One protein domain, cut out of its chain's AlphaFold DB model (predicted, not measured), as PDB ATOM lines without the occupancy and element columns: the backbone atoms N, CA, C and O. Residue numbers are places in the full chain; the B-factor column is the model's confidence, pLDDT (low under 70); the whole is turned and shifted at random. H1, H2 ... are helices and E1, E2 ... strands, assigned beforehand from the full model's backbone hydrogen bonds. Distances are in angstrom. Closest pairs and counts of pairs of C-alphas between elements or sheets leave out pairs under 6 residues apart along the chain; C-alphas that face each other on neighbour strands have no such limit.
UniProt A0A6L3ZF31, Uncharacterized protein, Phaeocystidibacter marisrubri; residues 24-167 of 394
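This is residues 24 to 167 of the 394 residues of an uncharacterized protein of Phaeocystidibacter marisrubri (UniProt A0A6L3ZF31). A strongly twisted sheet of three strands has the long helix H1 along one face, and from this body a helical hairpin, H3 and H4, reaches out with its tip, residues 68 to 75, sticking out free. Residues 143 to 162 fold back beside the free edge of E3, and short H6 packs on H3. The printed part has 144 residues, with named elements in the order H1 H2 H3 H4 H5 E1 E2 E3 H6; the sheet, E1 E2 E3, is antiparallel. The class is mixed, helices and strands, in two layers, with H1 and H5 on one face of the sheet. The whole is compact, with a radius of gyration of the C-alphas of 16.0 A and spans of 48 by 38 by 27 A.

H1, residues 24 to 42, is on the sheet of E1, residues 108 to 117, E2, residues 120 to 128, and E3, residues 135 to 142. Its height over the sheet is 9.3 A; it lies over E1 and E2 and runs along the strands, at 17 degrees to E1 on the local plane. The closest C-alphas of H1 and E1 are those of Glu 38 and Tyr 111, 6.2 A apart. With residues 37 to 40 alone H1 touches H2, residues 47 to 51; the closest C-alphas are those of Met 37 and Met 49, 6.1 A apart. H3, residues 55 to 69, and H4, residues 78 to 91, form a helical hairpin and touch, opposite ways at a steep tilt of 41 degrees; the closest C-alphas are those of Val 59 and Val 86, 6.7 A apart. H3 and H4 are apart from the three strands. H5, residues 94 to 104, is on the sheet and touches residues 41 to 42 of H1 alone, at a steep tilt of 67 degrees, the same way; the closest C-alphas are those of Leu 41 and Val 100, 5.7 A apart. E1, E2 and E3 form a meander, each strand the antiparallel neighbour of the one before, in two hairpins; N 110 and O 126 are 2.8 A apart, and N 125 and O 137 2.9 A, both within hydrogen-bond range. H6, residues 163 to 167, touches H3; the closest C-alphas are those of Val 62 and Ser 164, 5.0 A apart. In H1 to H6 every O i to N i+4 pair is within hydrogen-bond range.

H1 begins at C-alpha 24 (17.233, 20.116, -47.668) and is 27.3 A long. H2 is 5.9 A, H3 20.7 A, H4 20.0 A and H5 14.9 A long. E1, 25.8 A, bends by 54 degrees at residue 113; E2 is 25.3 A and E3 22.6 A. H6, 6.0 A, ends at C-alpha 167 (22.692, 27.269, -13.399).

The two C-alphas farthest apart, those of Thr 24 and Asp 73, are 52.2 A apart. The printed part has no cut. The link from E3 to H6, 20 residues, is long. Mean pLDDT of the printed part is 86.5; residues 70 to 76 and 130 to 133 are under 70.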
ATOM      1  N   THR A  24      17.905  21.411 -47.859       76.81
ATOM      2  CA  THR A  24      17.233  20.116 -47.668       76.81
ATOM      3  C   THR A  24      18.187  19.076 -47.067       76.81
ATOM      4  O   THR A  24      17.757  18.226 -46.290       76.81
ATOM      5  N   GLU A  25      19.479  19.137 -47.404       86.50
ATOM      6  CA  GLU A  25      20.504  18.251 -46.838       86.50
ATOM      7  C   GLU A  25      20.788  18.582 -45.369       86.50
ATOM      8  O   GLU A  25      20.742  17.688 -44.527       86.50
ATOM      9  N   LEU A  26      20.978  19.862 -45.033       88.88
ATOM     10  CA  LEU A  26      21.142  20.296 -43.643       88.88
ATOM     11  C   LEU A  26      19.912  19.961 -42.787       88.88
ATOM     12  O   LEU A  26      20.038  19.453 -41.677       88.88
ATOM     13  N   GLU A  27      18.707  20.209 -43.304       90.81
ATOM     14  CA  GLU A  27      17.450  19.857 -42.640       90.81
ATOM     15  C   GLU A  27      17.337  18.351 -42.360       90.81
ATOM     16  O   GLU A  27      16.843  17.946 -41.304       90.81
ATOM     17  N   HIS A  28      17.818  17.516 -43.286       92.12
ATOM     18  CA  HIS A  28      17.889  16.073 -43.090       92.12
ATOM     19  C   HIS A  28      18.891  15.702 -41.992       92.12
ATOM     20  O   HIS A  28      18.513  14.972 -41.077       92.12
ATOM     21  N   LYS A  29      20.104  16.277 -42.015       94.12
ATOM     22  CA  LYS A  29      21.128  16.070 -40.975       94.12
ATOM     23  C   LYS A  29      20.639  16.485 -39.586       94.12
ATOM     24  O   LYS A  29      20.836  15.753 -38.628       94.12
ATOM     25  N   ILE A  30      19.947  17.620 -39.463       95.50
ATOM     26  CA  ILE A  30      19.373  18.082 -38.185       95.50
ATOM     27  C   ILE A  30      18.330  17.090 -37.659       95.50
ATOM     28  O   ILE A  30      18.266  16.823 -36.456       95.50
ATOM     29  N   HIS A  31      17.490  16.552 -38.547       94.12
ATOM     30  CA  HIS A  31      16.510  15.546 -38.163       94.12
ATOM     31  C   HIS A  31      17.181  14.251 -37.692       94.12
ATOM     32  O   HIS A  31      16.803  13.728 -36.646       94.12
ATOM     33  N   GLU A  32      18.184  13.764 -38.426       95.56
ATOM     34  CA  GLU A  32      18.971  12.582 -38.051       95.56
ATOM     35  C   GLU A  32      19.698  12.793 -36.723       95.56
ATOM     36  O   GLU A  32      19.551  11.972 -35.827       95.56
ATOM     37  N   PHE A  33      20.345  13.942 -36.534       97.00
ATOM     38  CA  PHE A  33      20.991  14.324 -35.280       97.00
ATOM     39  C   PHE A  33      20.026  14.279 -34.082       97.00
ATOM     40  O   PHE A  33      20.353  13.750 -33.020       97.00
ATOM     41  N   GLY A  34      18.794  14.777 -34.253       96.81
ATOM     42  CA  GLY A  34      17.750  14.646 -33.235       96.81
ATOM     43  C   GLY A  34      17.360  13.187 -32.956       96.81
ATOM     44  O   GLY A  34      17.213  12.784 -31.808       96.81
ATOM     45  N   ARG A  35      17.223  12.353 -33.989       96.38
ATOM     46  CA  ARG A  35      16.911  10.924 -33.807       96.38
ATOM     47  C   ARG A  35      18.046  10.169 -33.117       96.38
ATOM     48  O   ARG A  35      17.777   9.404 -32.201       96.38
ATOM     49  N   GLU A  36      19.292  10.413 -33.508       96.81
ATOM     50  CA  GLU A  36      20.470   9.768 -32.924       96.81
ATOM     51  C   GLU A  36      20.659  10.137 -31.452       96.81
ATOM     52  O   GLU A  36      20.952   9.264 -30.632       96.81
ATOM     53  N   MET A  37      20.424  11.404 -31.089       96.69
ATOM     54  CA  MET A  37      20.466  11.811 -29.687       96.69
ATOM     55  C   MET A  37      19.381  11.106 -28.864       96.69
ATOM     56  O   MET A  37      19.687  10.594 -27.788       96.69
ATOM     57  N   GLU A  38      18.139  11.040 -29.362       96.00
ATOM     58  CA  GLU A  38      17.069  10.257 -28.726       96.00
ATOM     59  C   GLU A  38      17.501   8.793 -28.539       96.00
ATOM     60  O   GLU A  38      17.482   8.284 -27.417       96.00
ATOM     61  N   ASP A  39      17.937   8.131 -29.612       95.88
ATOM     62  CA  ASP A  39      18.304   6.713 -29.598       95.88
ATOM     63  C   ASP A  39      19.469   6.429 -28.626       95.88
ATOM     64  O   ASP A  39      19.440   5.428 -27.905       95.88
ATOM     65  N   SER A  40      20.463   7.323 -28.536       96.44
ATOM     66  CA  SER A  40      21.558   7.223 -27.559       96.44
ATOM     67  C   SER A  40      21.055   7.308 -26.117       96.44
ATOM     68  O   SER A  40      21.453   6.501 -25.275       96.44
ATOM     69  N   LEU A  41      20.154   8.250 -25.821       94.62
ATOM     70  CA  LEU A  41      19.604   8.428 -24.475       94.62
ATOM     71  C   LEU A  41      18.758   7.217 -24.045       94.62
ATOM     72  O   LEU A  41      18.886   6.768 -22.907       94.62
ATOM     73  N   TYR A  42      17.973   6.622 -24.952       93.38
ATOM     74  CA  TYR A  42      17.244   5.367 -24.684       93.38
ATOM     75  C   TYR A  42      18.152   4.139 -24.575       93.38
ATOM     76  O   TYR A  42      17.778   3.157 -23.935       93.38
ATOM     77  N   ALA A  43      19.359   4.187 -25.142       95.00
ATOM     78  CA  ALA A  43      20.409   3.210 -24.871       95.00
ATOM     79  C   ALA A  43      21.111   3.442 -23.516       95.00
ATOM     80  O   ALA A  43      22.125   2.799 -23.235       95.00
ATOM     81  N   LEU A  44      20.576   4.349 -22.685       93.25
ATOM     82  CA  LEU A  44      21.131   4.795 -21.408       93.25
ATOM     83  C   LEU A  44      22.557   5.348 -21.548       93.25
ATOM     84  O   LEU A  44      23.395   5.182 -20.661       93.25
ATOM     85  N   ASN A  45      22.830   6.006 -22.679       93.38
ATOM     86  CA  ASN A  45      24.114   6.612 -22.987       93.38
ATOM     87  C   ASN A  45      23.981   8.126 -23.202       93.38
ATOM     88  O   ASN A  45      23.390   8.588 -24.183       93.38
ATOM     89  N   SER A  46      24.584   8.900 -22.300       91.88
ATOM     90  CA  SER A  46      24.614  10.365 -22.340       91.88
ATOM     91  C   SER A  46      25.756  10.947 -23.181       91.88
ATOM     92  O   SER A  46      25.753  12.154 -23.435       91.88
ATOM     93  N   ASP A  47      26.704  10.120 -23.647       92.31
ATOM     94  CA  ASP A  47      27.917  10.581 -24.333       92.31
ATOM     95  C   ASP A  47      27.596  11.361 -25.612       92.31
ATOM     96  O   ASP A  47      28.171  12.420 -25.827       92.31
ATOM     97  N   PHE A  48      26.615  10.925 -26.415       94.06
ATOM     98  CA  PHE A  48      26.261  11.634 -27.653       94.06
ATOM     99  C   PHE A  48      25.861  13.090 -27.388       94.06
ATOM    100  O   PHE A  48      26.368  14.007 -28.027       94.06
ATOM    101  N   MET A  49      24.964  13.321 -26.424       93.12
ATOM    102  CA  MET A  49      24.522  14.671 -26.069       93.12
ATOM    103  C   MET A  49      25.659  15.490 -25.448       93.12
ATOM    104  O   MET A  49      25.753  16.692 -25.680       93.12
ATOM    105  N   LYS A  50      26.515  14.845 -24.650       90.56
ATOM    106  CA  LYS A  50      27.674  15.475 -24.017       90.56
ATOM    107  C   LYS A  50      28.709  15.932 -25.049       90.56
ATOM    108  O   LYS A  50      29.204  17.050 -24.937       90.56
ATOM    109  N   ASP A  51      29.018  15.086 -26.025       91.62
ATOM    110  CA  ASP A  51      30.027  15.338 -27.058       91.62
ATOM    111  C   ASP A  51      29.586  16.425 -28.048       91.62
ATOM    112  O   ASP A  51      30.425  17.132 -28.603       91.62
ATOM    113  N   HIS A  52      28.272  16.605 -28.213       94.31
ATOM    114  CA  HIS A  52      27.684  17.643 -29.063       94.31
ATOM    115  C   HIS A  52      27.167  18.856 -28.284       94.31
ATOM    116  O   HIS A  52      26.359  19.626 -28.801       94.31
ATOM    117  N   MET A  53      27.581  19.034 -27.030       93.25
ATOM    118  CA  MET A  53      27.329  20.268 -26.295       93.25
ATOM    119  C   MET A  53      28.515  21.219 -26.489       93.25
ATOM    120  O   MET A  53      29.632  20.915 -26.060       93.25
ATOM    121  N   ASP A  54      28.266  22.424 -27.010       93.62
ATOM    122  CA  ASP A  54      29.237  23.521 -27.018       93.62
ATOM    123  C   ASP A  54      29.393  24.049 -25.590       93.62
ATOM    124  O   ASP A  54      28.819  25.062 -25.164       93.62
ATOM    125  N   LEU A  55      30.185  23.311 -24.817       89.50
ATOM    126  CA  LEU A  55      30.387  23.571 -23.406       89.50
ATOM    127  C   LEU A  55      31.062  24.924 -23.177       89.50
ATOM    128  O   LEU A  55      30.801  25.574 -22.166       89.50
ATOM    129  N   SER A  56      31.916  25.368 -24.105       89.88
ATOM    130  CA  SER A  56      32.566  26.671 -23.988       89.88
ATOM    131  C   SER A  56      31.527  27.782 -24.039       89.88
ATOM    132  O   SER A  56      31.493  28.619 -23.137       89.88
ATOM    133  N   ARG A  57      30.656  27.774 -25.053       92.12
ATOM    134  CA  ARG A  57      29.602  28.778 -25.214       92.12
ATOM    135  C   ARG A  57      28.545  28.690 -24.122       92.12
ATOM    136  O   ARG A  57      28.102  29.731 -23.628       92.12
ATOM    137  N   PHE A  58      28.172  27.480 -23.709       92.44
ATOM    138  CA  PHE A  58      27.271  27.273 -22.580       92.44
ATOM    139  C   PHE A  58      27.842  27.912 -21.307       92.44
ATOM    140  O   PHE A  58      27.192  28.753 -20.686       92.44
ATOM    141  N   VAL A  59      29.093  27.594 -20.957       91.62
ATOM    142  CA  VAL A  59      29.764  28.148 -19.774       91.62
ATOM    143  C   VAL A  59      29.957  29.658 -19.882       91.62
ATOM    144  O   VAL A  59      29.770  30.360 -18.892       91.62
ATOM    145  N   ASP A  60      30.305  30.184 -21.056       91.44
ATOM    146  CA  ASP A  60      30.399  31.630 -21.266       91.44
ATOM    147  C   ASP A  60      29.066  32.333 -21.009       91.44
ATOM    148  O   ASP A  60      29.032  33.371 -20.347       91.44
ATOM    149  N   THR A  61      27.962  31.725 -21.444       91.81
ATOM    150  CA  THR A  61      26.610  32.231 -21.182       91.81
ATOM    151  C   THR A  61      26.293  32.208 -19.685       91.81
ATOM    152  O   THR A  61      25.859  33.225 -19.145       91.81
ATOM    153  N   VAL A  62      26.576  31.095 -18.995       89.56
ATOM    154  CA  VAL A  62      26.398  30.977 -17.535       89.56
ATOM    155  C   VAL A  62      27.201  32.049 -16.802       89.56
ATOM    156  O   VAL A  62      26.667  32.722 -15.926       89.56
ATOM    157  N   MET A  63      28.477  32.228 -17.153       88.31
ATOM    158  CA  MET A  63      29.361  33.179 -16.479       88.31
ATOM    159  C   MET A  63      28.940  34.626 -16.722       88.31
ATOM    160  O   MET A  63      28.967  35.414 -15.781       88.31
ATOM    161  N   HIS A  64      28.522  34.965 -17.943       87.44
ATOM    162  CA  HIS A  64      28.010  36.295 -18.255       87.44
ATOM    163  C   HIS A  64      26.736  36.603 -17.456       87.44
ATOM    164  O   HIS A  64      26.663  37.630 -16.787       87.44
ATOM    165  N   GLN A  65      25.776  35.672 -17.440       84.38
ATOM    166  CA  GLN A  65      24.543  35.809 -16.661       84.38
ATOM    167  C   GLN A  65      24.827  35.869 -15.158       84.38
ATOM    168  O   GLN A  65      24.204  36.637 -14.435       84.38
ATOM    169  N   PHE A  66      25.778  35.077 -14.671       80.44
ATOM    170  CA  PHE A  66      26.214  35.103 -13.280       80.44
ATOM    171  C   PHE A  66      26.864  36.445 -12.903       80.44
ATOM    172  O   PHE A  66      26.582  36.964 -11.826       80.44
ATOM    173  N   GLU A  67      27.690  37.026 -13.778       79.81
ATOM    174  CA  GLU A  67      28.316  38.340 -13.578       79.81
ATOM    175  C   GLU A  67      27.281  39.466 -13.518       79.81
ATOM    176  O   GLU A  67      27.330  40.283 -12.602       79.81
ATOM    177  N   GLU A  68      26.292  39.467 -14.415       76.31
ATOM    178  CA  GLU A  68      25.187  40.436 -14.374       76.31
ATOM    179  C   GLU A  68      24.339  40.324 -13.095       76.31
ATOM    180  O   GLU A  68      23.754  41.310 -12.645       76.31
ATOM    181  N   LYS A  69      24.273  39.126 -12.499       70.56
ATOM    182  CA  LYS A  69      23.487  38.824 -11.292       70.56
ATOM    183  C   LYS A  69      24.262  39.033  -9.984       70.56
ATOM    184  O   LYS A  69      23.667  38.940  -8.905       70.56
ATOM    185  N   LEU A  70      25.575  39.265 -10.040       68.25
ATOM    186  CA  LEU A  70      26.409  39.435  -8.853       68.25
ATOM    187  C   LEU A  70      26.147  40.783  -8.168       68.25
ATOM    188  O   LEU A  70      25.985  41.823  -8.799       68.25
ATOM    189  N   VAL A  71      26.148  40.759  -6.836       60.94
ATOM    190  CA  VAL A  71      26.108  41.968  -6.005       60.94
ATOM    191  C   VAL A  71      27.519  42.557  -5.965       60.94
ATOM    192  O   VAL A  71      28.467  41.807  -5.733       60.94
ATOM    193  N   GLU A  72      27.643  43.878  -6.151       59.88
ATOM    194  CA  GLU A  72      28.901  44.646  -6.317       59.88
ATOM    195  C   GLU A  72      30.006  44.366  -5.268       59.88
ATOM    196  O   GLU A  72      31.169  44.682  -5.502       59.88
ATOM    197  N   ASP A  73      29.675  43.732  -4.138       59.25
ATOM    198  CA  ASP A  73      30.566  43.506  -2.995       59.25
ATOM    199  C   ASP A  73      31.318  42.153  -2.992       59.25
ATOM    200  O   ASP A  73      32.069  41.879  -2.052       59.25
ATOM    201  N   ILE A  74      31.127  41.273  -3.986       63.78
ATOM    202  CA  ILE A  74      31.806  39.961  -4.031       63.78
ATOM    203  C   ILE A  74      32.968  39.986  -5.040       63.78
ATOM    204  O   ILE A  74      32.774  39.805  -6.241       63.78
ATOM    205  N   GLU A  75      34.203  40.159  -4.554       63.94
ATOM    206  CA  GLU A  75      35.409  40.023  -5.384       63.94
ATOM    207  C   GLU A  75      35.662  38.550  -5.746       63.94
ATOM    208  O   GLU A  75      35.966  37.727  -4.878       63.94
ATOM    209  N   LEU A  76      35.577  38.210  -7.039       65.50
ATOM    210  CA  LEU A  76      35.747  36.833  -7.512       65.50
ATOM    211  C   LEU A  76      36.794  36.701  -8.623       65.50
ATOM    212  O   LEU A  76      36.807  37.483  -9.576       65.50
ATOM    213  N   PRO A  77      37.630  35.645  -8.583       74.62
ATOM    214  CA  PRO A  77      38.462  35.268  -9.713       74.62
ATOM    215  C   PRO A  77      37.597  34.556 -10.770       74.62
ATOM    216  O   PRO A  77      37.630  33.330 -10.884       74.62
ATOM    217  N   LEU A  78      36.815  35.317 -11.549       75.50
ATOM    218  CA  LEU A  78      35.873  34.796 -12.560       75.50
ATOM    219  C   LEU A  78      36.519  33.786 -13.522       75.50
ATOM    220  O   LEU A  78      35.911  32.777 -13.868       75.50
ATOM    221  N   SER A  79      37.785  33.998 -13.894       78.19
ATOM    222  CA  SER A  79      38.545  33.073 -14.744       78.19
ATOM    223  C   SER A  79      38.783  31.706 -14.092       78.19
ATOM    224  O   SER A  79      38.700  30.679 -14.766       78.19
ATOM    225  N   MET A  80      39.036  31.671 -12.781       80.44
ATOM    226  CA  MET A  80      39.180  30.428 -12.022       80.44
ATOM    227  C   MET A  80      37.839  29.700 -11.917       80.44
ATOM    228  O   MET A  80      37.792  28.489 -12.120       80.44
ATOM    229  N   MET A  81      36.748  30.427 -11.653       80.25
ATOM    230  CA  MET A  81      35.400  29.849 -11.598       80.25
ATOM    231  C   MET A  81      34.979  29.260 -12.942       80.25
ATOM    232  O   MET A  81      34.535  28.114 -12.983       80.25
ATOM    233  N   LYS A  82      35.206  29.995 -14.037       84.12
ATOM    234  CA  LYS A  82      34.990  29.497 -15.398       84.12
ATOM    235  C   LYS A  82      35.759  28.194 -15.626       84.12
ATOM    236  O   LYS A  82      35.174  27.205 -16.053       84.12
ATOM    237  N   GLY A  83      37.051  28.158 -15.283       81.81
ATOM    238  CA  GLY A  83      37.880  26.957 -15.426       81.81
ATOM    239  C   GLY A  83      37.380  25.760 -14.608       81.81
ATOM    240  O   GLY A  83      37.369  24.632 -15.106       81.81
ATOM    241  N   MET A  84      36.919  25.994 -13.375       82.06
ATOM    242  CA  MET A  84      36.314  24.952 -12.539       82.06
ATOM    243  C   MET A  84      35.004  24.429 -13.133       82.06
ATOM    244  O   MET A  84      34.801  23.217 -13.146       82.06
ATOM    245  N   LEU A  85      34.147  25.316 -13.648       83.56
ATOM    246  CA  LEU A  85      32.869  24.935 -14.244       83.56
ATOM    247  C   LEU A  85      33.070  24.113 -15.522       83.56
ATOM    248  O   LEU A  85      32.490  23.036 -15.635       83.56
ATOM    249  N   VAL A  86      33.961  24.551 -16.423       84.44
ATOM    250  CA  VAL A  86      34.343  23.770 -17.615       84.44
ATOM    251  C   VAL A  86      34.843  22.390 -17.205       84.44
ATOM    252  O   VAL A  86      34.380  21.391 -17.742       84.44
ATOM    253  N   THR A  87      35.750  22.312 -16.227       82.69
ATOM    254  CA  THR A  87      36.307  21.027 -15.771       82.69
ATOM    255  C   THR A  87      35.223  20.114 -15.196       82.69
ATOM    256  O   THR A  87      35.209  18.922 -15.488       82.69
ATOM    257  N   SER A  88      34.310  20.661 -14.388       80.12
ATOM    258  CA  SER A  88      33.211  19.899 -13.789       80.12
ATOM    259  C   SER A  88      32.291  19.325 -14.862       80.12
ATOM    260  O   SER A  88      32.081  18.119 -14.896       80.12
ATOM    261  N   LEU A  89      31.809  20.177 -15.769       81.75
ATOM    262  CA  LEU A  89      30.854  19.793 -16.808       81.75
ATOM    263  C   LEU A  89      31.481  18.906 -17.897       81.75
ATOM    264  O   LEU A  89      30.797  18.063 -18.462       81.75
ATOM    265  N   SER A  90      32.787  19.041 -18.157       78.44
ATOM    266  CA  SER A  90      33.513  18.142 -19.073       78.44
ATOM    267  C   SER A  90      33.624  16.724 -18.508       78.44
ATOM    268  O   SER A  90      33.601  15.742 -19.251       78.44
ATOM    269  N   ASN A  91      33.769  16.599 -17.186       74.56
ATOM    270  CA  ASN A  91      33.851  15.297 -16.530       74.56
ATOM    271  C   ASN A  91      32.463  14.672 -16.361       74.56
ATOM    272  O   ASN A  91      32.306  13.482 -16.620       74.56
ATOM    273  N   ASP A  92      31.470  15.477 -15.984       72.25
ATOM    274  CA  ASP A  92      30.111  15.037 -15.687       72.25
ATOM    275  C   ASP A  92      29.105  16.089 -16.173       72.25
ATOM    276  O   ASP A  92      28.878  17.115 -15.522       72.25
ATOM    277  N   PHE A  93      28.530  15.860 -17.357       73.25
ATOM    278  CA  PHE A  93      27.476  16.716 -17.887       73.25
ATOM    279  C   PHE A  93      26.135  16.276 -17.294       73.25
ATOM    280  O   PHE A  93      25.390  15.490 -17.881       73.25
ATOM    281  N   THR A  94      25.860  16.780 -16.091       76.56
ATOM    282  CA  THR A  94      24.777  16.308 -15.216       76.56
ATOM    283  C   THR A  94      23.410  16.287 -15.901       76.56
ATOM    284  O   THR A  94      22.650  15.357 -15.679       76.56
ATOM    285  N   ILE A  95      23.122  17.231 -16.802       81.75
ATOM    286  CA  ILE A  95      21.815  17.324 -17.475       81.75
ATOM    287  C   ILE A  95      21.532  16.093 -18.349       81.75
ATOM    288  O   ILE A  95      20.436  15.544 -18.305       81.75
ATOM    289  N   ALA A  96      22.514  15.627 -19.129       86.00
ATOM    290  CA  ALA A  96      22.318  14.440 -19.963       86.00
ATOM    291  C   ALA A  96      22.154  13.176 -19.101       86.00
ATOM    292  O   ALA A  96      21.336  12.316 -19.413       86.00
ATOM    293  N   ASN A  97      22.872  13.099 -17.976       87.25
ATOM    294  CA  ASN A  97      22.733  12.012 -17.007       87.25
ATOM    295  C   ASN A  97      21.375  12.040 -16.277       87.25
ATOM    296  O   ASN A  97      20.793  10.985 -16.050       87.25
ATOM    297  N   GLU A  98      20.839  13.217 -15.951       86.75
ATOM    298  CA  GLU A  98      19.499  13.381 -15.364       86.75
ATOM    299  C   GLU A  98      18.390  12.950 -16.333       86.75
ATOM    300  O   GLU A  98      17.425  12.300 -15.923       86.75
ATOM    301  N   ILE A  99      18.541  13.249 -17.629       90.19
ATOM    302  CA  ILE A  99      17.618  12.774 -18.667       90.19
ATOM    303  C   ILE A  99      17.669  11.244 -18.763       90.19
ATOM    304  O   ILE A  99      16.621  10.603 -18.715       90.19
ATOM    305  N   VAL A 100      18.869  10.652 -18.834       91.31
ATOM    306  CA  VAL A 100      19.041   9.186 -18.829       91.31
ATOM    307  C   VAL A 100      18.424   8.563 -17.576       91.31
ATOM    308  O   VAL A 100      17.695   7.583 -17.685       91.31
ATOM    309  N   GLY A 101      18.651   9.152 -16.399       88.25
ATOM    310  CA  GLY A 101      18.056   8.682 -15.148       88.25
ATOM    311  C   GLY A 101      16.530   8.772 -15.141       88.25
ATOM    312  O   GLY A 101      15.870   7.888 -14.605       88.25
ATOM    313  N   THR A 102      15.956   9.793 -15.783       86.69
ATOM    314  CA  THR A 102      14.499   9.905 -15.939       86.69
ATOM    315  C   THR A 102      13.950   8.798 -16.836       86.69
ATOM    316  O   THR A 102      12.926   8.213 -16.500       86.69
ATOM    317  N   ILE A 103      14.634   8.472 -17.938       88.50
ATOM    318  CA  ILE A 103      14.257   7.361 -18.827       88.50
ATOM    319  C   ILE A 103      14.373   6.014 -18.098       88.50
ATOM    320  O   ILE A 103      13.446   5.210 -18.154       88.50
ATOM    321  N   ASP A 104      15.475   5.776 -17.379       87.81
ATOM    322  CA  ASP A 104      15.698   4.542 -16.606       87.81
ATOM    323  C   ASP A 104      14.629   4.342 -15.516       87.81
ATOM    324  O   ASP A 104      14.199   3.222 -15.245       87.81
ATOM    325  N   ALA A 105      14.125   5.440 -14.946       82.31
ATOM    326  CA  ALA A 105      13.022   5.444 -13.986       82.31
ATOM    327  C   ALA A 105      11.620   5.282 -14.619       82.31
ATOM    328  O   ALA A 105      10.622   5.391 -13.908       82.31
ATOM    329  N   GLY A 106      11.515   5.033 -15.930       78.12
ATOM    330  CA  GLY A 106      10.238   4.853 -16.639       78.12
ATOM    331  C   GLY A 106       9.640   6.135 -17.225       78.12
ATOM    332  O   GLY A 106       8.510   6.128 -17.708       78.12
ATOM    333  N   GLY A 107      10.378   7.246 -17.197       82.25
ATOM    334  CA  GLY A 107      10.039   8.453 -17.942       82.25
ATOM    335  C   GLY A 107      10.337   8.341 -19.441       82.25
ATOM    336  O   GLY A 107      10.815   7.332 -19.953       82.25
ATOM    337  N   ASP A 108      10.058   9.419 -20.166       86.69
ATOM    338  CA  ASP A 108      10.129   9.506 -21.621       86.69
ATOM    339  C   ASP A 108      10.748  10.860 -22.008       86.69
ATOM    340  O   ASP A 108      10.310  11.917 -21.549       86.69
ATOM    341  N   TYR A 109      11.790  10.833 -22.841       91.12
ATOM    342  CA  TYR A 109      12.410  12.022 -23.430       91.12
ATOM    343  C   TYR A 109      12.432  11.886 -24.951       91.12
ATOM    344  O   TYR A 109      13.271  11.179 -25.503       91.12
ATOM    345  N   ARG A 110      11.458  12.492 -25.635       90.81
ATOM    346  CA  ARG A 110      11.177  12.215 -27.050       90.81
ATOM    347  C   ARG A 110      11.478  13.368 -27.963       90.81
ATOM    348  O   ARG A 110      10.981  14.469 -27.743       90.81
ATOM    349  N   TYR A 111      12.187  13.079 -29.041       94.44
ATOM    350  CA  TYR A 111      12.353  13.997 -30.147       94.44
ATOM    351  C   TYR A 111      11.041  14.122 -30.927       94.44
ATOM    352  O   TYR A 111      10.511  13.142 -31.454       94.44
ATOM    353  N   ILE A 112      10.520  15.345 -31.015       93.12
ATOM    354  CA  ILE A 112       9.259  15.638 -31.700       93.12
ATOM    355  C   ILE A 112       9.525  16.073 -33.141       93.12
ATOM    356  O   ILE A 112       9.027  15.465 -34.086       93.12
ATOM    357  N   HIS A 113      10.291  17.153 -33.308       94.06
ATOM    358  CA  HIS A 113      10.684  17.706 -34.605       94.06
ATOM    359  C   HIS A 113      11.769  18.781 -34.420       94.06
ATOM    360  O   HIS A 113      12.212  19.046 -33.301       94.06
ATOM    361  N   TYR A 114      12.169  19.433 -35.512       94.94
ATOM    362  CA  TYR A 114      12.963  20.657 -35.480       94.94
ATOM    363  C   TYR A 114      12.205  21.821 -36.136       94.94
ATOM    364  O   TYR A 114      11.348  21.607 -36.994       94.94
ATOM    365  N   PHE A 115      12.554  23.056 -35.782       93.56
ATOM    366  CA  PHE A 115      12.097  24.256 -36.492       93.56
ATOM    367  C   PHE A 115      13.199  25.316 -36.562       93.56
ATOM    368  O   PHE A 115      14.185  25.252 -35.832       93.56
ATOM    369  N   GLN A 116      13.017  26.326 -37.419       92.50
ATOM    370  CA  GLN A 116      13.910  27.480 -37.501       92.50
ATOM    371  C   GLN A 116      13.191  28.763 -37.077       92.50
ATOM    372  O   GLN A 116      12.100  29.072 -37.561       92.50
ATOM    373  N   LYS A 117      13.812  29.552 -36.195       88.75
ATOM    374  CA  LYS A 117      13.307  30.865 -35.774       88.75
ATOM    375  C   LYS A 117      14.456  31.850 -35.625       88.75
ATOM    376  O   LYS A 117      15.441  31.573 -34.956       88.75
ATOM    377  N   GLY A 118      14.336  33.011 -36.270       87.75
ATOM    378  CA  GLY A 118      15.369  34.052 -36.202       87.75
ATOM    379  C   GLY A 118      16.731  33.630 -36.773       87.75
ATOM    380  O   GLY A 118      17.739  34.212 -36.398       87.75
ATOM    381  N   GLY A 119      16.765  32.628 -37.660       89.44
ATOM    382  CA  GLY A 119      17.999  32.063 -38.219       89.44
ATOM    383  C   GLY A 119      18.612  30.922 -37.399       89.44
ATOM    384  O   GLY A 119      19.478  30.228 -37.917       89.44
ATOM    385  N   THR A 120      18.130  30.674 -36.180       93.44
ATOM    386  CA  THR A 120      18.566  29.560 -35.326       93.44
ATOM    387  C   THR A 120      17.658  28.351 -35.527       93.44
ATOM    388  O   THR A 120      16.433  28.500 -35.563       93.44
ATOM    389  N   TYR A 121      18.253  27.165 -35.659       95.31
ATOM    390  CA  TYR A 121      17.525  25.898 -35.617       95.31
ATOM    391  C   TYR A 121      17.345  25.439 -34.174       95.31
ATOM    392  O   TYR A 121      18.230  25.630 -33.345       95.31
ATOM    393  N   TYR A 122      16.203  24.828 -33.888       96.44
ATOM    394  CA  TYR A 122      15.869  24.274 -32.584       96.44
ATOM    395  C   TYR A 122      15.427  22.830 -32.760       96.44
ATOM    396  O   TYR A 122      14.542  22.569 -33.577       96.44
ATOM    397  N   LEU A 123      15.981  21.913 -31.969       97.56
ATOM    398  CA  LEU A 123      15.339  20.619 -31.746       97.56
ATOM    399  C   LEU A 123      14.296  20.768 -30.647       97.56
ATOM    400  O   LEU A 123      14.521  21.467 -29.658       97.56
ATOM    401  N   VAL A 124      13.175  20.076 -30.809       96.81
ATOM    402  CA  VAL A 124      12.104  20.038 -29.821       96.81
ATOM    403  C   VAL A 124      12.028  18.649 -29.227       96.81
ATOM    404  O   VAL A 124      11.781  17.680 -29.947       96.81
ATOM    405  N   TYR A 125      12.189  18.584 -27.911       95.19
ATOM    406  CA  TYR A 125      12.004  17.372 -27.130       95.19
ATOM    407  C   TYR A 125      10.846  17.525 -26.157       95.19
ATOM    408  O   TYR A 125      10.671  18.595 -25.578       95.19
ATOM    409  N   ARG A 126      10.084  16.456 -25.938       92.81
ATOM    410  CA  ARG A 126       9.159  16.341 -24.808       92.81
ATOM    411  C   ARG A 126       9.829  15.525 -23.709       92.81
ATOM    412  O   ARG A 126      10.238  14.403 -23.970       92.81
ATOM    413  N   LEU A 127       9.893  16.072 -22.502       89.50
ATOM    414  CA  LEU A 127      10.162  15.331 -21.275       89.50
ATOM    415  C   LEU A 127       8.827  15.023 -20.593       89.50
ATOM    416  O   LEU A 127       8.049  15.935 -20.332       89.50
ATOM    417  N   SER A 128       8.570  13.763 -20.285       83.06
ATOM    418  CA  SER A 128       7.428  13.321 -19.481       83.06
ATOM    419  C   SER A 128       7.894  12.267 -18.488       83.06
ATOM    420  O   SER A 128       8.718  11.426 -18.824       83.06
ATOM    421  N   ASN A 129       7.384  12.297 -17.265       72.62
ATOM    422  CA  ASN A 129       7.595  11.233 -16.288       72.62
ATOM    423  C   ASN A 129       6.249  10.880 -15.635       72.62
ATOM    424  O   ASN A 129       5.252  11.572 -15.835       72.62
ATOM    425  N   ILE A 130       6.225   9.777 -14.893       57.19
ATOM    426  CA  ILE A 130       4.999   9.234 -14.294       57.19
ATOM    427  C   ILE A 130       4.478  10.136 -13.159       57.19
ATOM    428  O   ILE A 130       3.276  10.192 -12.921       57.19
ATOM    429  N   GLU A 131       5.367  10.873 -12.485       51.94
ATOM    430  CA  GLU A 131       5.053  11.649 -11.274       51.94
ATOM    431  C   GLU A 131       4.769  13.144 -11.516       51.94
ATOM    432  O   GLU A 131       4.305  13.832 -10.608       51.94
ATOM    433  N   SER A 132       5.071  13.697 -12.695       50.62
ATOM    434  CA  SER A 132       5.051  15.147 -12.923       50.62
ATOM    435  C   SER A 132       4.512  15.561 -14.290       50.62
ATOM    436  O   SER A 132       4.468  14.797 -15.255       50.62
ATOM    437  N   ALA A 133       4.096  16.828 -14.353       63.53
ATOM    438  CA  ALA A 133       3.727  17.501 -15.587       63.53
ATOM    439  C   ALA A 133       4.840  17.371 -16.640       63.53
ATOM    440  O   ALA A 133       6.031  17.417 -16.337       63.53
ATOM    441  N   PHE A 134       4.445  17.240 -17.902       81.56
ATOM    442  CA  PHE A 134       5.397  17.169 -19.002       81.56
ATOM    443  C   PHE A 134       6.000  18.558 -19.300       81.56
ATOM    444  O   PHE A 134       5.377  19.595 -19.062       81.56
ATOM    445  N   ALA A 135       7.194  18.575 -19.886       88.75
ATOM    446  CA  ALA A 135       7.896  19.775 -20.325       88.75
ATOM    447  C   ALA A 135       8.308  19.652 -21.793       88.75
ATOM    448  O   ALA A 135       8.628  18.565 -22.269       88.75
ATOM    449  N   TYR A 136       8.387  20.776 -22.503       93.56
ATOM    450  CA  TYR A 136       9.082  20.848 -23.782       93.56
ATOM    451  C   TYR A 136      10.455  21.476 -23.592       93.56
ATOM    452  O   TYR A 136      10.572  22.571 -23.040       93.56
ATOM    453  N   HIS A 137      11.484  20.799 -24.091       95.38
ATOM    454  CA  HIS A 137      12.833  21.329 -24.193       95.38
ATOM    455  C   HIS A 137      13.087  21.816 -25.621       95.38
ATOM    456  O   HIS A 137      12.887  21.067 -26.579       95.38
ATOM    457  N   LEU A 138      13.530  23.067 -25.764       97.06
ATOM    458  CA  LEU A 138      13.986  23.623 -27.039       97.06
ATOM    459  C   LEU A 138      15.510  23.732 -27.003       97.06
ATOM    460  O   LEU A 138      16.061  24.481 -26.197       97.06
ATOM    461  N   LEU A 139      16.182  22.983 -27.870       97.50
ATOM    462  CA  LEU A 139      17.638  22.901 -27.933       97.50
ATOM    463  C   LEU A 139      18.114  23.711 -29.137       97.50
ATOM    464  O   LEU A 139      18.012  23.218 -30.265       97.50
ATOM    465  N   PRO A 140      18.565  24.961 -28.950       96.81
ATOM    466  CA  PRO A 140      19.134  25.731 -30.039       96.81
ATOM    467  C   PRO A 140      20.441  25.109 -30.540       96.81
ATOM    468  O   PRO A 140      21.308  24.731 -29.746       96.81
ATOM    469  N   LEU A 141      20.579  25.066 -31.862       97.00
ATOM    470  CA  LEU A 141      21.711  24.475 -32.559       97.00
ATOM    471  C   LEU A 141      22.638  25.542 -33.139       97.00
ATOM    472  O   LEU A 141      22.187  26.541 -33.713       97.00
ATOM    473  N   ASP A 142      23.936  25.293 -33.031       95.12
ATOM    474  CA  ASP A 142      24.955  25.848 -33.905       95.12
ATOM    475  C   ASP A 142      25.186  24.868 -35.060       95.12
ATOM    476  O   ASP A 142      25.493  23.699 -34.850       95.12
ATOM    477  N   VAL A 143      24.975  25.357 -36.279       92.75
ATOM    478  CA  VAL A 143      25.117  24.592 -37.528       92.75
ATOM    479  C   VAL A 143      26.140  25.254 -38.454       92.75
ATOM    480  O   VAL A 143      26.061  25.134 -39.674       92.75
ATOM    481  N   SER A 144      27.051  26.053 -37.886       86.94
ATOM    482  CA  SER A 144      28.099  26.732 -38.653       86.94
ATOM    483  C   SER A 144      29.096  25.759 -39.287       86.94
ATOM    484  O   SER A 144      29.631  26.068 -40.355       86.94
ATOM    485  N   ASP A 145      29.291  24.593 -38.671       84.50
ATOM    486  CA  ASP A 145      29.886  23.408 -39.280       84.50
ATOM    487  C   ASP A 145      28.799  22.332 -39.421       84.50
ATOM    488  O   ASP A 145      28.284  21.812 -38.434       84.50
ATOM    489  N   GLU A 146      28.395  22.023 -40.654       76.69
ATOM    490  CA  GLU A 146      27.317  21.057 -40.915       76.69
ATOM    491  C   GLU A 146      27.720  19.605 -40.601       76.69
ATOM    492  O   GLU A 146      26.856  18.731 -40.571       76.69
ATOM    493  N   GLU A 147      29.014  19.341 -40.401       81.88
ATOM    494  CA  GLU A 147      29.540  18.038 -39.978       81.88
ATOM    495  C   GLU A 147      29.670  17.927 -38.448       81.88
ATOM    496  O   GLU A 147      29.922  16.837 -37.940       81.88
ATOM    497  N   ASP A 148      29.489  19.034 -37.720       88.75
ATOM    498  CA  ASP A 148      29.619  19.115 -36.263       88.75
ATOM    499  C   ASP A 148      28.498  19.990 -35.677       88.75
ATOM    500  O   ASP A 148      28.694  21.140 -35.277       88.75
ATOM    501  N   ILE A 149      27.276  19.448 -35.685       95.31
ATOM    502  CA  ILE A 149      26.099  20.118 -35.121       95.31
ATOM    503  C   ILE A 149      26.237  20.156 -33.599       95.31
ATOM    504  O   ILE A 149      26.298  19.118 -32.946       95.31
ATOM    505  N   GLN A 150      26.212  21.359 -33.026       96.06
ATOM    506  CA  GLN A 150      26.416  21.565 -31.594       96.06
ATOM    507  C   GLN A 150      25.180  22.183 -30.934       96.06
ATOM    508  O   GLN A 150      24.546  23.096 -31.463       96.06
ATOM    509  N   ILE A 151      24.846  21.722 -29.736       96.31
ATOM    510  CA  ILE A 151      23.831  22.295 -28.853       96.31
ATOM    511  C   ILE A 151      24.549  23.254 -27.910       96.31
ATOM    512  O   ILE A 151      25.537  22.879 -27.295       96.31
ATOM    513  N   TYR A 152      24.070  24.485 -27.752       93.44
ATOM    514  CA  TYR A 152      24.741  25.451 -26.863       93.44
ATOM    515  C   TYR A 152      23.898  25.888 -25.664       93.44
ATOM    516  O   TYR A 152      24.368  26.655 -24.820       93.44
ATOM    517  N   ASN A 153      22.638  25.453 -25.595       94.88
ATOM    518  CA  ASN A 153      21.769  25.655 -24.441       94.88
ATOM    519  C   ASN A 153      20.547  24.733 -24.503       94.88
ATOM    520  O   ASN A 153      20.356  24.000 -25.472       94.88
ATOM    521  N   ILE A 154      19.701  24.800 -23.479       94.94
ATOM    522  CA  ILE A 154      18.428  24.086 -23.408       94.94
ATOM    523  C   ILE A 154      17.419  25.029 -22.757       94.94
ATOM    524  O   ILE A 154      17.600  25.414 -21.609       94.94
ATOM    525  N   TYR A 155      16.366  25.406 -23.473       94.81
ATOM    526  CA  TYR A 155      15.220  26.116 -22.903       94.81
ATOM    527  C   TYR A 155      14.186  25.108 -22.415       94.81
ATOM    528  O   TYR A 155      13.902  24.162 -23.145       94.81
ATOM    529  N   THR A 156      13.572  25.325 -21.251       90.69
ATOM    530  CA  THR A 156      12.457  24.490 -20.770       90.69
ATOM    531  C   THR A 156      11.152  25.278 -20.677       90.69
ATOM    532  O   THR A 156      11.100  26.375 -20.121       90.69
ATOM    533  N   SER A 157      10.062  24.714 -21.208       90.25
ATOM    534  CA  SER A 157       8.729  25.326 -21.118       90.25
ATOM    535  C   SER A 157       8.210  25.408 -19.683       90.25
ATOM    536  O   SER A 157       7.369  26.253 -19.391       90.25
ATOM    537  N   MET A 158       8.715  24.578 -18.768       82.56
ATOM    538  CA  MET A 158       8.235  24.562 -17.385       82.56
ATOM    539  C   MET A 158       8.651  25.800 -16.599       82.56
ATOM    540  O   MET A 158       7.825  26.357 -15.885       82.56
ATOM    541  N   THR A 159       9.889  26.268 -16.760       79.94
ATOM    542  CA  THR A 159      10.383  27.481 -16.080       79.94
ATOM    543  C   THR A 159      10.374  28.709 -16.981       79.94
ATOM    544  O   THR A 159      10.366  29.831 -16.491       79.94
ATOM    545  N   GLY A 160      10.358  28.509 -18.301       86.25
ATOM    546  CA  GLY A 160      10.453  29.594 -19.265       86.25
ATOM    547  C   GLY A 160      11.843  30.197 -19.393       86.25
ATOM    548  O   GLY A 160      11.970  31.294 -19.933       86.25
ATOM    549  N   GLU A 161      12.864  29.475 -18.940       86.50
ATOM    550  CA  GLU A 161      14.252  29.917 -18.896       86.50
ATOM    551  C   GLU A 161      15.168  28.892 -19.573       86.50
ATOM    552  O   GLU A 161      14.815  27.725 -19.788       86.50
ATOM    553  N   ASN A 162      16.372  29.343 -19.917       91.75
ATOM    554  CA  ASN A 162      17.445  28.453 -20.337       91.75
ATOM    555  C   ASN A 162      18.101  27.783 -19.122       91.75
ATOM    556  O   ASN A 162      18.277  28.418 -18.085       91.75
ATOM    557  N   ILE A 163      18.587  26.548 -19.264       88.69
ATOM    558  CA  ILE A 163      19.314  25.868 -18.180       88.69
ATOM    559  C   ILE A 163      20.578  26.647 -17.779       88.69
ATOM    560  O   ILE A 163      20.960  26.628 -16.608       88.69
ATOM    561  N   SER A 164      21.200  27.399 -18.697       90.00
ATOM    562  CA  SER A 164      22.300  28.303 -18.333       90.00
ATOM    563  C   SER A 164      21.883  29.360 -17.298       90.00
ATOM    564  O   SER A 164      22.660  29.675 -16.398       90.00
ATOM    565  N   GLU A 165      20.652  29.874 -17.389       85.88
ATOM    566  CA  GLU A 165      20.114  30.887 -16.473       85.88
ATOM    567  C   GLU A 165      19.879  30.277 -15.098       85.88
ATOM    568  O   GLU A 165      20.361  30.822 -14.101       85.88
ATOM    569  N   THR A 166      19.242  29.101 -15.068       81.44
ATOM    570  CA  THR A 166      19.018  28.314 -13.851       81.44
ATOM    571  C   THR A 166      20.340  27.960 -13.164       81.44
ATOM    572  O   THR A 166      20.470  28.082 -11.944       81.44
ATOM    573  N   MET A 167      21.363  27.571 -13.932       84.25
ATOM    574  CA  MET A 167      22.692  27.269 -13.399       84.25
ATOM    575  C   MET A 167      23.379  28.521 -12.840       84.25
ATOM    576  O   MET A 167      23.946  28.466 -11.747       84.25
TER     577      MET A 167